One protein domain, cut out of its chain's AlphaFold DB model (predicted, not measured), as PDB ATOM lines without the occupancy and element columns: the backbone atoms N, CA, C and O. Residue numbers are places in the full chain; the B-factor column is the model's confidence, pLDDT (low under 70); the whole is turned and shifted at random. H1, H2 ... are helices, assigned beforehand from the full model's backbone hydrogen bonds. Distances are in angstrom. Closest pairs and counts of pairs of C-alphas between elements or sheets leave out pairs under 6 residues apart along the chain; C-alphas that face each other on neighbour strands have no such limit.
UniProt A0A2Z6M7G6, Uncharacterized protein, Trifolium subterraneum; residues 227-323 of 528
ATOM      1  N   ILE A 227    -170.789 133.190  71.557       78.06
ATOM      2  CA  ILE A 227    -171.682 132.307  72.315       78.06
ATOM      3  C   ILE A 227    -171.843 132.750  73.777       78.06
ATOM      4  O   ILE A 227    -172.903 132.530  74.351       78.06
ATOM      5  N   TRP A 228    -170.837 133.410  74.359       86.25
ATOM      6  CA  TRP A 228    -170.893 133.907  75.733       86.25
ATOM      7  C   TRP A 228    -171.993 134.949  75.932       86.25
ATOM      8  O   TRP A 228    -172.521 135.043  77.028       86.25
ATOM      9  N   LEU A 229    -172.408 135.655  74.875       86.62
ATOM     10  CA  LEU A 229    -173.528 136.605  74.919       86.62
ATOM     11  C   LEU A 229    -174.892 135.933  75.157       86.62
ATOM     12  O   LEU A 229    -175.880 136.625  75.379       86.62
ATOM     13  N   LYS A 230    -174.970 134.599  75.071       82.94
ATOM     14  CA  LYS A 230    -176.182 133.826  75.381       82.94
ATOM     15  C   LYS A 230    -176.210 133.301  76.817       82.94
ATOM     16  O   LYS A 230    -177.181 132.651  77.185       82.94
ATOM     17  N   GLU A 231    -175.141 133.500  77.582       86.25
ATOM     18  CA  GLU A 231    -175.066 133.059  78.972       86.25
ATOM     19  C   GLU A 231    -175.665 134.130  79.882       86.25
ATOM     20  O   GLU A 231    -175.309 135.299  79.773       86.25
ATOM     21  N   ASP A 232    -176.537 133.733  80.806       88.56
ATOM     22  CA  ASP A 232    -177.269 134.676  81.663       88.56
ATOM     23  C   ASP A 232    -176.347 135.503  82.583       88.56
ATOM     24  O   ASP A 232    -176.678 136.624  82.960       88.56
ATOM     25  N   ASP A 233    -175.174 134.965  82.931       91.62
ATOM     26  CA  ASP A 233    -174.197 135.566  83.846       91.62
ATOM     27  C   ASP A 233    -173.101 136.391  83.144       91.62
ATOM     28  O   ASP A 233    -172.198 136.901  83.806       91.62
ATOM     29  N   ILE A 234    -173.143 136.546  81.812       91.62
ATOM     30  CA  ILE A 234    -172.094 137.282  81.085       91.62
ATOM     31  C   ILE A 234    -172.063 138.771  81.440       91.62
ATOM     32  O   ILE A 234    -170.984 139.342  81.587       91.62
ATOM     33  N   GLU A 235    -173.234 139.391  81.600       92.12
ATOM     34  CA  GLU A 235    -173.372 140.820  81.899       92.12
ATOM     35  C   GLU A 235    -172.696 141.174  83.225       92.12
ATOM     36  O   GLU A 235    -171.926 142.130  83.293       92.12
ATOM     37  N   GLU A 236    -172.919 140.356  84.258       92.19
ATOM     38  CA  GLU A 236    -172.318 140.518  85.584       92.19
ATOM     39  C   GLU A 236    -170.794 140.391  85.510       92.19
ATOM     40  O   GLU A 236    -170.072 141.264  85.981       92.19
ATOM     41  N   VAL A 237    -170.284 139.362  84.827       91.69
ATOM     42  CA  VAL A 237    -168.837 139.122  84.710       91.69
ATOM     43  C   VAL A 237    -168.126 140.261  83.975       91.69
ATOM     44  O   VAL A 237    -167.014 140.641  84.356       91.69
ATOM     45  N   VAL A 238    -168.739 140.796  82.915       91.06
ATOM     46  CA  VAL A 238    -168.170 141.917  82.157       91.06
ATOM     47  C   VAL A 238    -168.268 143.210  82.959       91.06
ATOM     48  O   VAL A 238    -167.279 143.938  83.026       91.06
ATOM     49  N   ALA A 239    -169.402 143.487  83.608       90.25
ATOM     50  CA  ALA A 239    -169.557 144.653  84.474       90.25
ATOM     51  C   ALA A 239    -168.524 144.644  85.608       90.25
ATOM     52  O   ALA A 239    -167.811 145.630  85.791       90.25
ATOM     53  N   ASP A 240    -168.364 143.509  86.282       88.81
ATOM     54  CA  ASP A 240    -167.387 143.312  87.347       88.81
ATOM     55  C   ASP A 240    -165.946 143.472  86.862       88.81
ATOM     56  O   ASP A 240    -165.095 143.968  87.595       88.81
ATOM     57  N   GLY A 241    -165.620 143.003  85.656       86.06
ATOM     58  CA  GLY A 241    -164.277 143.159  85.087       86.06
ATOM     59  C   GLY A 241    -163.977 144.588  84.651       86.06
ATOM     60  O   GLY A 241    -162.857 145.069  84.823       86.06
ATOM     61  N   TRP A 242    -164.983 145.274  84.110       86.62
ATOM     62  CA  TRP A 242    -164.820 146.599  83.525       86.62
ATOM     63  C   TRP A 242    -164.871 147.717  84.574       86.62
ATOM     64  O   TRP A 242    -164.146 148.706  84.461       86.62
ATOM     65  N   GLN A 243    -165.712 147.574  85.603       83.19
ATOM     66  CA  GLN A 243    -165.927 148.609  86.620       83.19
ATOM     67  C   GLN A 243    -164.875 148.609  87.732       83.19
ATOM     68  O   GLN A 243    -164.589 149.676  88.273       83.19
ATOM     69  N   GLU A 244    -164.260 147.462  88.038       76.38
ATOM     70  CA  GLU A 244    -163.239 147.339  89.094       76.38
ATOM     71  C   GLU A 244    -161.995 148.210  88.825       76.38
ATOM     72  O   GLU A 244    -161.287 148.584  89.754       76.38
ATOM     73  N   GLY A 245    -161.763 148.614  87.569       66.75
ATOM     74  CA  GLY A 245    -160.679 149.515  87.168       66.75
ATOM     75  C   GLY A 245    -161.122 150.890  86.682       66.75
ATOM     76  O   GLY A 245    -160.422 151.461  85.855       66.75
ATOM     77  N   ARG A 246    -162.273 151.420  87.123       68.38
ATOM     78  CA  ARG A 246    -162.837 152.699  86.625       68.38
ATOM     79  C   ARG A 246    -161.873 153.892  86.632       68.38
ATOM     80  O   ARG A 246    -162.021 154.769  85.792       68.38
ATOM     81  N   GLU A 247    -160.916 153.918  87.557       70.25
ATOM     82  CA  GLU A 247    -159.917 154.990  87.688       70.25
ATOM     83  C   GLU A 247    -158.638 154.740  86.867       70.25
ATOM     84  O   GLU A 247    -157.733 155.569  86.853       70.25
ATOM     85  N   LEU A 248    -158.546 153.596  86.184       74.00
ATOM     86  CA  LEU A 248    -157.369 153.168  85.437       74.00
ATOM     87  C   LEU A 248    -157.556 153.342  83.931       74.00
ATOM     88  O   LEU A 248    -158.668 153.391  83.395       74.00
ATOM     89  N   GLU A 249    -156.426 153.364  83.228       77.12
ATOM     90  CA  GLU A 249    -156.386 153.411  81.772       77.12
ATOM     91  C   GLU A 249    -157.218 152.272  81.149       77.12
ATOM     92  O   GLU A 249    -157.298 151.152  81.671       77.12
ATOM     93  N   ILE A 250    -157.842 152.550  80.002       78.56
ATOM     94  CA  ILE A 250    -158.680 151.586  79.277       78.56
ATOM     95  C   ILE A 250    -157.938 150.275  78.971       78.56
ATOM     96  O   ILE A 250    -158.531 149.203  79.044       78.56
ATOM     97  N   THR A 251    -156.636 150.338  78.696       76.75
ATOM     98  CA  THR A 251    -155.771 149.178  78.428       76.75
ATOM     99  C   THR A 251    -155.706 148.221  79.624       76.75
ATOM    100  O   THR A 251    -155.843 147.003  79.465       76.75
ATOM    101  N   THR A 252    -155.605 148.763  80.838       78.62
ATOM    102  CA  THR A 252    -155.628 147.989  82.086       78.62
ATOM    103  C   THR A 252    -157.002 147.360  82.325       78.62
ATOM    104  O   THR A 252    -157.088 146.168  82.622       78.62
ATOM    105  N   ARG A 253    -158.092 148.104  82.090       79.06
ATOM    106  CA  ARG A 253    -159.468 147.581  82.206       79.06
ATOM    107  C   ARG A 253    -159.770 146.457  81.221       79.06
ATOM    108  O   ARG A 253    -160.361 145.443  81.598       79.06
ATOM    109  N   VAL A 254    -159.322 146.602  79.974       82.06
ATOM    110  CA  VAL A 254    -159.405 145.558  78.943       82.06
ATOM    111  C   VAL A 254    -158.652 144.308  79.398       82.06
ATOM    112  O   VAL A 254    -159.164 143.197  79.258       82.06
ATOM    113  N   THR A 255    -157.471 144.470  79.997       81.75
ATOM    114  CA  THR A 255    -156.649 143.355  80.493       81.75
ATOM    115  C   THR A 255    -157.307 142.631  81.672       81.75
ATOM    116  O   THR A 255    -157.359 141.402  81.692       81.75
ATOM    117  N   TRP A 256    -157.880 143.357  82.633       83.25
ATOM    118  CA  TRP A 256    -158.609 142.750  83.754       83.25
ATOM    119  C   TRP A 256    -159.891 142.050  83.320       83.25
ATOM    120  O   TRP A 256    -160.143 140.910  83.720       83.25
ATOM    121  N   SER A 257    -160.660 142.682  82.434       86.06
ATOM    122  CA  SER A 257    -161.851 142.071  81.842       86.06
ATOM    123  C   SER A 257    -161.492 140.797  81.077       86.06
ATOM    124  O   SER A 257    -162.187 139.789  81.195       86.06
ATOM    125  N   THR A 258    -160.363 140.804  80.360       85.56
ATOM    126  CA  THR A 258    -159.813 139.625  79.677       85.56
ATOM    127  C   THR A 258    -159.544 138.485  80.653       85.56
ATOM    128  O   THR A 258    -160.011 137.371  80.437       85.56
ATOM    129  N   ASP A 259    -158.827 138.746  81.744       85.62
ATOM    130  CA  ASP A 259    -158.463 137.716  82.718       85.62
ATOM    131  C   ASP A 259    -159.696 137.139  83.446       85.62
ATOM    132  O   ASP A 259    -159.828 135.912  83.569       85.62
ATOM    133  N   LYS A 260    -160.666 137.982  83.838       88.31
ATOM    134  CA  LYS A 260    -161.941 137.512  84.413       88.31
ATOM    135  C   LYS A 260    -162.733 136.656  83.427       88.31
ATOM    136  O   LYS A 260    -163.122 135.535  83.775       88.31
ATOM    137  N   LEU A 261    -162.920 137.130  82.194       89.50
ATOM    138  CA  LEU A 261    -163.623 136.392  81.140       89.50
ATOM    139  C   LEU A 261    -162.902 135.096  80.773       89.50
ATOM    140  O   LEU A 261    -163.548 134.077  80.541       89.50
ATOM    141  N   GLN A 262    -161.571 135.084  80.775       86.50
ATOM    142  CA  GLN A 262    -160.789 133.881  80.515       86.50
ATOM    143  C   GLN A 262    -161.021 132.820  81.595       86.50
ATOM    144  O   GLN A 262    -161.219 131.642  81.277       86.50
ATOM    145  N   ARG A 263    -161.024 133.211  82.876       87.88
ATOM    146  CA  ARG A 263    -161.313 132.291  83.987       87.88
ATOM    147  C   ARG A 263    -162.753 131.800  83.948       87.88
ATOM    148  O   ARG A 263    -162.983 130.599  84.091       87.88
ATOM    149  N   TRP A 264    -163.703 132.703  83.731       90.88
ATOM    150  CA  TRP A 264    -165.119 132.372  83.613       90.88
ATOM    151  C   TRP A 264    -165.392 131.435  82.425       90.88
ATOM    152  O   TRP A 264    -165.931 130.343  82.617       90.88
ATOM    153  N   GLY A 265    -164.888 131.766  81.236       86.44
ATOM    154  CA  GLY A 265    -165.014 130.946  80.033       86.44
ATOM    155  C   GLY A 265    -164.356 129.571  80.187       86.44
ATOM    156  O   GLY A 265    -164.900 128.560  79.737       86.44
ATOM    157  N   ARG A 266    -163.224 129.479  80.906       84.69
ATOM    158  CA  ARG A 266    -162.603 128.190  81.250       84.69
ATOM    159  C   ARG A 266    -163.509 127.338  82.141       84.69
ATOM    160  O   ARG A 266    -163.613 126.138  81.888       84.69
ATOM    161  N   ARG A 267    -164.171 127.924  83.148       86.69
ATOM    162  CA  ARG A 267    -165.131 127.202  84.006       86.69
ATOM    163  C   ARG A 267    -166.322 126.688  83.199       86.69
ATOM    164  O   ARG A 267    -166.632 125.503  83.299       86.69
ATOM    165  N   LYS A 268    -166.920 127.529  82.347       84.50
ATOM    166  CA  LYS A 268    -168.021 127.135  81.448       84.50
ATOM    167  C   LYS A 268    -167.610 125.980  80.533       84.50
ATOM    168  O   LYS A 268    -168.312 124.977  80.456       84.50
ATOM    169  N   ARG A 269    -166.412 126.043  79.938       80.88
ATOM    170  CA  ARG A 269    -165.868 124.963  79.098       80.88
ATOM    171  C   ARG A 269    -165.667 123.649  79.858       80.88
ATOM    172  O   ARG A 269    -165.896 122.583  79.294       80.88
ATOM    173  N   ILE A 270    -165.193 123.705  81.104       83.56
ATOM    174  CA  ILE A 270    -165.034 122.508  81.944       83.56
ATOM    175  C   ILE A 270    -166.402 121.902  82.258       83.56
ATOM    176  O   ILE A 270    -166.573 120.702  82.064       83.56
ATOM    177  N   LYS A 271    -167.373 122.727  82.671       85.25
ATOM    178  CA  LYS A 271    -168.748 122.293  82.946       85.25
ATOM    179  C   LYS A 271    -169.373 121.620  81.723       85.25
ATOM    180  O   LYS A 271    -169.836 120.494  81.822       85.25
ATOM    181  N   PHE A 272    -169.267 122.248  80.556       82.12
ATOM    182  CA  PHE A 272    -169.753 121.694  79.293       82.12
ATOM    183  C   PHE A 272    -169.158 120.309  78.990       82.12
ATOM    184  O   PHE A 272    -169.881 119.351  78.728       82.12
ATOM    185  N   LYS A 273    -167.825 120.172  79.072       84.94
ATOM    186  CA  LYS A 273    -167.151 118.880  78.851       84.94
ATOM    187  C   LYS A 273    -167.609 117.810  79.836       84.94
ATOM    188  O   LYS A 273    -167.675 116.641  79.467       84.94
ATOM    189  N   GLN A 274    -167.880 118.210  81.073       89.31
ATOM    190  CA  GLN A 274    -168.385 117.320  82.103       89.31
ATOM    191  C   GLN A 274    -169.813 116.854  81.775       89.31
ATOM    192  O   GLN A 274    -170.058 115.655  81.808       89.31
ATOM    193  N   GLU A 275    -170.706 117.746  81.343       89.94
ATOM    194  CA  GLU A 275    -172.080 117.390  80.946       89.94
ATOM    195  C   GLU A 275    -172.120 116.449  79.725       89.94
ATOM    196  O   GLU A 275    -172.858 115.461  79.724       89.94
ATOM    197  N   VAL A 276    -171.287 116.702  78.702       88.50
ATOM    198  CA  VAL A 276    -171.127 115.793  77.545       88.50
ATOM    199  C   VAL A 276    -170.672 114.408  78.007       88.50
ATOM    200  O   VAL A 276    -171.216 113.388  77.574       88.50
ATOM    201  N   LYS A 277    -169.680 114.370  78.904       90.62
ATOM    202  CA  LYS A 277    -169.126 113.132  79.450       90.62
ATOM    203  C   LYS A 277    -170.168 112.356  80.254       90.62
ATOM    204  O   LYS A 277    -170.308 111.160  80.040       90.62
ATOM    205  N   GLU A 278    -170.923 113.023  81.121       93.81
ATOM    206  CA  GLU A 278    -171.987 112.407  81.923       93.81
ATOM    207  C   GLU A 278    -173.082 111.800  81.047       93.81
ATOM    208  O   GLU A 278    -173.490 110.659  81.269       93.81
ATOM    209  N   CYS A 279    -173.519 112.521  80.008       93.31
ATOM    210  CA  CYS A 279    -174.497 111.993  79.062       93.31
ATOM    211  C   CYS A 279    -173.938 110.785  78.291       93.31
ATOM    212  O   CYS A 279    -174.643 109.792  78.128       93.31
ATOM    213  N   SER A 280    -172.668 110.839  77.866       92.12
ATOM    214  CA  SER A 280    -171.995 109.717  77.195       92.12
ATOM    215  C   SER A 280    -171.883 108.483  78.098       92.12
ATOM    216  O   SER A 280    -172.200 107.375  77.677       92.12
ATOM    217  N   GLU A 281    -171.465 108.659  79.354       93.25
ATOM    218  CA  GLU A 281    -171.330 107.570  80.326       93.25
ATOM    219  C   GLU A 281    -172.681 106.937  80.672       93.25
ATOM    220  O   GLU A 281    -172.771 105.716  80.797       93.25
ATOM    221  N   GLU A 282    -173.742 107.738  80.806       94.12
ATOM    222  CA  GLU A 282    -175.093 107.216  81.010       94.12
ATOM    223  C   GLU A 282    -175.564 106.423  79.788       94.12
ATOM    224  O   GLU A 282    -176.067 105.311  79.948       94.12
ATOM    225  N   MET A 283    -175.348 106.943  78.577       91.81
ATOM    226  CA  MET A 283    -175.680 106.229  77.345       91.81
ATOM    227  C   MET A 283    -174.947 104.891  77.237       91.81
ATOM    228  O   MET A 283    -175.603 103.907  76.912       91.81
ATOM    229  N   GLU A 284    -173.643 104.824  77.542       92.31
ATOM    230  CA  GLU A 284    -172.905 103.548  77.566       92.31
ATOM    231  C   GLU A 284    -173.435 102.600  78.648       92.31
ATOM    232  O   GLU A 284    -173.587 101.406  78.406       92.31
ATOM    233  N   ARG A 285    -173.761 103.118  79.840       92.06
ATOM    234  CA  ARG A 285    -174.233 102.309  80.974       92.06
ATOM    235  C   ARG A 285    -175.529 101.567  80.666       92.06
ATOM    236  O   ARG A 285    -175.692 100.429  81.097       92.06
ATOM    237  N   VAL A 286    -176.462 102.221  79.974       91.81
ATOM    238  CA  VAL A 286    -177.756 101.624  79.608       91.81
ATOM    239  C   VAL A 286    -177.770 101.027  78.195       91.81
ATOM    240  O   VAL A 286    -178.787 100.467  77.778       91.81
ATOM    241  N   ARG A 287    -176.656 101.113  77.456       87.69
ATOM    242  CA  ARG A 287    -176.542 100.617  76.078       87.69
ATOM    243  C   ARG A 287    -176.816  99.114  76.021       87.69
ATOM    244  O   ARG A 287    -176.294  98.339  76.817       87.69
ATOM    245  N   GLY A 288    -177.664  98.696  75.085       83.50
ATOM    246  CA  GLY A 288    -178.029  97.287  74.905       83.50
ATOM    247  C   GLY A 288    -179.008  96.707  75.920       83.50
ATOM    248  O   GLY A 288    -179.431  95.553  75.759       83.50
ATOM    249  N   SER A 289    -179.419  97.479  76.931       85.94
ATOM    250  CA  SER A 289    -180.530  97.089  77.797       85.94
ATOM    251  C   SER A 289    -181.833  97.082  77.000       85.94
ATOM    252  O   SER A 289    -182.133  98.003  76.246       85.94
ATOM    253  N   HIS A 290    -182.611  96.011  77.157       80.94
ATOM    254  CA  HIS A 290    -183.919  95.846  76.513       80.94
ATOM    255  C   HIS A 290    -185.075  96.195  77.464       80.94
ATOM    256  O   HIS A 290    -186.239  95.977  77.135       80.94
ATOM    257  N   SER A 291    -184.764  96.731  78.649       88.25
ATOM    258  CA  SER A 291    -185.777  97.239  79.568       88.25
ATOM    259  C   SER A 291    -186.363  98.552  79.047       88.25
ATOM    260  O   SER A 291    -185.645  99.430  78.560       88.25
ATOM    261  N   GLU A 292    -187.669  98.730  79.220       85.75
ATOM    262  CA  GLU A 292    -188.363  99.978  78.900       85.75
ATOM    263  C   GLU A 292    -187.847 101.160  79.744       85.75
ATOM    264  O   GLU A 292    -187.815 102.303  79.284       85.75
ATOM    265  N   THR A 293    -187.416 100.910  80.986       90.19
ATOM    266  CA  THR A 293    -186.858 101.953  81.863       90.19
ATOM    267  C   THR A 293    -185.523 102.467  81.340       90.19
ATOM    268  O   THR A 293    -185.316 103.675  81.247       90.19
ATOM    269  N   ASP A 294    -184.637 101.552  80.957       92.19
ATOM    270  CA  ASP A 294    -183.304 101.882  80.462       92.19
ATOM    271  C   ASP A 294    -183.360 102.463  79.053       92.19
ATOM    272  O   ASP A 294    -182.648 103.417  78.763       92.19
ATOM    273  N   SER A 295    -184.286 101.990  78.215       90.44
ATOM    274  CA  SER A 295    -184.552 102.589  76.903       90.44
ATOM    275  C   SER A 295    -184.966 104.059  77.028       90.44
ATOM    276  O   SER A 295    -184.457 104.914  76.304       90.44
ATOM    277  N   ARG A 296    -185.843 104.392  77.988       90.75
ATOM    278  CA  ARG A 296    -186.229 105.788  78.265       90.75
ATOM    279  C   ARG A 296    -185.062 106.627  78.784       90.75
ATOM    280  O   ARG A 296    -184.939 107.790  78.400       90.75
ATOM    281  N   ARG A 297    -184.203 106.056  79.636       93.81
ATOM    282  CA  ARG A 297    -182.975 106.718  80.111       93.81
ATOM    283  C   ARG A 297    -182.006 106.988  78.964       93.81
ATOM    284  O   ARG A 297    -181.517 108.107  78.862       93.81
ATOM    285  N   TYR A 298    -181.811 106.011  78.076       91.81
ATOM    286  CA  TYR A 298    -180.964 106.140  76.893       91.81
ATOM    287  C   TYR A 298    -181.452 107.276  75.992       91.81
ATOM    288  O   TYR A 298    -180.678 108.175  75.688       91.81
ATOM    289  N   ILE A 299    -182.743 107.287  75.638       90.12
ATOM    290  CA  ILE A 299    -183.334 108.332  74.784       90.12
ATOM    291  C   ILE A 299    -183.172 109.715  75.428       90.12
ATOM    292  O   ILE A 299    -182.722 110.649  74.771       90.12
ATOM    293  N   ARG A 300    -183.454 109.851  76.731       93.38
ATOM    294  CA  ARG A 300    -183.275 111.123  77.447       93.38
ATOM    295  C   ARG A 300    -181.814 111.588  77.439       93.38
ATOM    296  O   ARG A 300    -181.558 112.765  77.190       93.38
ATOM    297  N   ALA A 301    -180.869 110.692  77.719       93.44
ATOM    298  CA  ALA A 301    -179.443 111.012  77.704       93.44
ATOM    299  C   ALA A 301    -178.967 111.379  76.288       93.44
ATOM    300  O   ALA A 301    -178.226 112.344  76.130       93.44
ATOM    301  N   GLN A 302    -179.461 110.682  75.262       91.88
ATOM    302  CA  GLN A 302    -179.170 110.953  73.854       91.88
ATOM    303  C   GLN A 302    -179.687 112.328  73.411       91.88
ATOM    304  O   GLN A 302    -178.947 113.087  72.785       91.88
ATOM    305  N   GLU A 303    -180.925 112.684  73.768       92.00
ATOM    306  CA  GLU A 303    -181.502 114.003  73.486       92.00
ATOM    307  C   GLU A 303    -180.721 115.121  74.179       92.00
ATOM    308  O   GLU A 303    -180.424 116.146  73.559       92.00
ATOM    309  N   GLN A 304    -180.360 114.930  75.451       92.00
ATOM    310  CA  GLN A 304    -179.572 115.907  76.195       92.00
ATOM    311  C   GLN A 304    -178.172 116.059  75.590       92.00
ATOM    312  O   GLN A 304    -177.738 117.181  75.335       92.00
ATOM    313  N   HIS A 305    -177.507 114.948  75.266       92.69
ATOM    314  CA  HIS A 305    -176.213 114.958  74.590       92.69
ATOM    315  C   HIS A 305    -176.292 115.699  73.248       92.69
ATOM    316  O   HIS A 305    -175.459 116.554  72.955       92.69
ATOM    317  N   ALA A 306    -177.329 115.439  72.442       89.81
ATOM    318  CA  ALA A 306    -177.537 116.123  71.170       89.81
ATOM    319  C   ALA A 306    -177.730 117.638  71.348       89.81
ATOM    320  O   ALA A 306    -177.142 118.406  70.588       89.81
ATOM    321  N   ARG A 307    -178.509 118.075  72.348       88.19
ATOM    322  CA  ARG A 307    -178.723 119.503  72.657       88.19
ATOM    323  C   ARG A 307    -177.427 120.203  73.048       88.19
ATOM    324  O   ARG A 307    -177.140 121.274  72.520       88.19
ATOM    325  N   ILE A 308    -176.643 119.581  73.924       85.69
ATOM    326  CA  ILE A 308    -175.345 120.099  74.364       85.69
ATOM    327  C   ILE A 308    -174.400 120.222  73.151       85.69
ATOM    328  O   ILE A 308    -173.825 121.283  72.917       85.69
ATOM    329  N   LEU A 309    -174.327 119.203  72.285       84.50
ATOM    330  CA  LEU A 309    -173.503 119.260  71.070       84.50
ATOM    331  C   LEU A 309    -173.940 120.337  70.057       84.50
ATOM    332  O   LEU A 309    -173.084 120.891  69.375       84.50
ATOM    333  N   VAL A 310    -175.234 120.678  69.941       83.00
ATOM    334  CA  VAL A 310    -175.692 121.814  69.097       83.00
ATOM    335  C   VAL A 310    -175.086 123.138  69.580       83.00
ATOM    336  O   VAL A 310    -174.708 123.995  68.776       83.00
ATOM    337  N   GLN A 311    -174.995 123.324  70.899       75.75
ATOM    338  CA  GLN A 311    -174.376 124.518  71.474       75.75
ATOM    339  C   GLN A 311    -172.879 124.563  71.132       75.75
ATOM    340  O   GLN A 311    -172.374 125.616  70.736       75.75
ATOM    341  N   GLU A 312    -172.194 123.413  71.175       76.88
ATOM    342  CA  GLU A 312    -170.799 123.295  70.728       76.88
ATOM    343  C   GLU A 312    -170.628 123.581  69.239       76.88
ATOM    344  O   GLU A 312    -169.662 124.218  68.829       76.88
ATOM    345  N   GLU A 313    -171.559 123.117  68.409       74.94
ATOM    346  CA  GLU A 313    -171.515 123.344  66.970       74.94
ATOM    347  C   GLU A 313    -171.504 124.847  66.667       74.94
ATOM    348  O   GLU A 313    -170.675 125.330  65.896       74.94
ATOM    349  N   THR A 314    -172.363 125.605  67.353       68.62
ATOM    350  CA  THR A 314    -172.413 127.069  67.240       68.62
ATOM    351  C   THR A 314    -171.085 127.709  67.664       68.62
ATOM    352  O   THR A 314    -170.607 128.643  67.016       68.62
ATOM    353  N   TYR A 315    -170.460 127.184  68.724       70.44
ATOM    354  CA  TYR A 315    -169.132 127.601  69.178       70.44
ATOM    355  C   TYR A 315    -168.054 127.350  68.105       70.44
ATOM    356  O   TYR A 315    -167.306 128.261  67.735       70.44
ATOM    357  N   TRP A 316    -167.999 126.144  67.536       65.69
ATOM    358  CA  TRP A 316    -167.015 125.790  66.510       65.69
ATOM    359  C   TRP A 316    -167.221 126.551  65.195       65.69
ATOM    360  O   TRP A 316    -166.238 126.944  64.568       65.69
ATOM    361  N   GLN A 317    -168.466 126.841  64.807       66.88
ATOM    362  CA  GLN A 317    -168.776 127.669  63.634       66.88
ATOM    363  C   GLN A 317    -168.194 129.086  63.742       66.88
ATOM    364  O   GLN A 317    -167.668 129.611  62.759       66.88
ATOM    365  N   GLN A 318    -168.251 129.714  64.920       63.94
ATOM    366  CA  GLN A 318    -167.644 131.034  65.140       63.94
ATOM    367  C   GLN A 318    -166.122 130.959  65.014       63.94
ATOM    368  O   GLN A 318    -165.498 131.741  64.292       63.94
ATOM    369  N   ARG A 319    -165.520 129.956  65.654       64.31
ATOM    370  CA  ARG A 319    -164.069 129.772  65.663       64.31
ATOM    371  C   ARG A 319    -163.506 129.458  64.274       64.31
ATOM    372  O   ARG A 319    -162.429 129.944  63.938       64.31
ATOM    373  N   ALA A 320    -164.263 128.733  63.451       61.62
ATOM    374  CA  ALA A 320    -163.951 128.482  62.048       61.62
ATOM    375  C   ALA A 320    -163.807 129.779  61.236       61.62
ATOM    376  O   ALA A 320    -162.826 129.960  60.516       61.62
ATOM    377  N   LYS A 321    -164.751 130.720  61.392       62.47
ATOM    378  CA  LYS A 321    -164.698 132.032  60.719       62.47
ATOM    379  C   LYS A 321    -163.480 132.849  61.160       62.47
ATOM    380  O   LYS A 321    -162.882 133.551  60.348       62.47
ATOM    381  N   MET A 322    -163.096 132.717  62.429       54.50
ATOM    382  CA  MET A 322    -161.979 133.429  63.063       54.50
ATOM    383  C   MET A 322    -160.607 132.786  62.781       54.50
ATOM    384  O   MET A 322    -159.582 133.336  63.187       54.50
ATOM    385  N   SER A 323    -160.574 131.619  62.126       53.16
ATOM    386  CA  SER A 323    -159.348 130.860  61.837       53.16
ATOM    387  C   SER A 323    -158.657 131.265  60.530       53.16
ATOM    388  O   SER A 323    -157.619 130.702  60.195       53.16
TER     389      SER A 323
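AT A GLANCE: This is residues 227 to 323 of the 528 residues of an uncharacterized protein of Trifolium subterraneum (UniProt A0A2Z6M7G6). The long helix H3 makes the axis of a rod, with H2 folded back along its first part and H4 folded back along its last part and then slanting away; tiny H1 sits between H2 and H4. The printed part has 97 residues with four named helices, H1 to H4 in order, and no named strand: all helix. It is only just extended, close to loose, with a radius of gyration of the C-alphas of 19.0 A and spans of 65 by 27 by 16 A.

IN THESE COORDINATES: H1, residues 227 to 230, begins at C-alpha 227 (-171.682, 132.307, 72.315). H2 is residues 234 to 243, 14.0 A. H3, residues 250 to 286, measures 53.5 A. H4, residues 292 to 321, measures 43.8 A and ends at C-alpha 321 (-164.698, 132.032, 60.719).

HOW THE PARTS SIT: H1 is close to but not clearly touching H4, the closest C-alphas being Ile 227 and Tyr 315, 6.2 A. H2 and H3, a helical hairpin, touch through residues 253 to 264 of H3, at a shallow tilt of 24 degrees, opposite ways; the closest C-alphas, Gly 241 and Ser 257, are 4.2 A apart. H3 and H4, another, touch through residues 272 to 286 of H3, at a shallow tilt of 30 degrees, opposite ways; the closest C-alphas are Cys 279 and Ala 301, 5.2 A. H2 and H4 are apart. Every O i to N i+4 pair is within hydrogen-bond range in H2, H3 and H4; H1 is too short for one.

THE WHOLE: The farthest C-alphas, Glu 247 and His 290, are 64.8 A apart. The printed part has no cut and no long link. The pLDDT is under 70 at residues 245 to 246, 314 and 316 to 323.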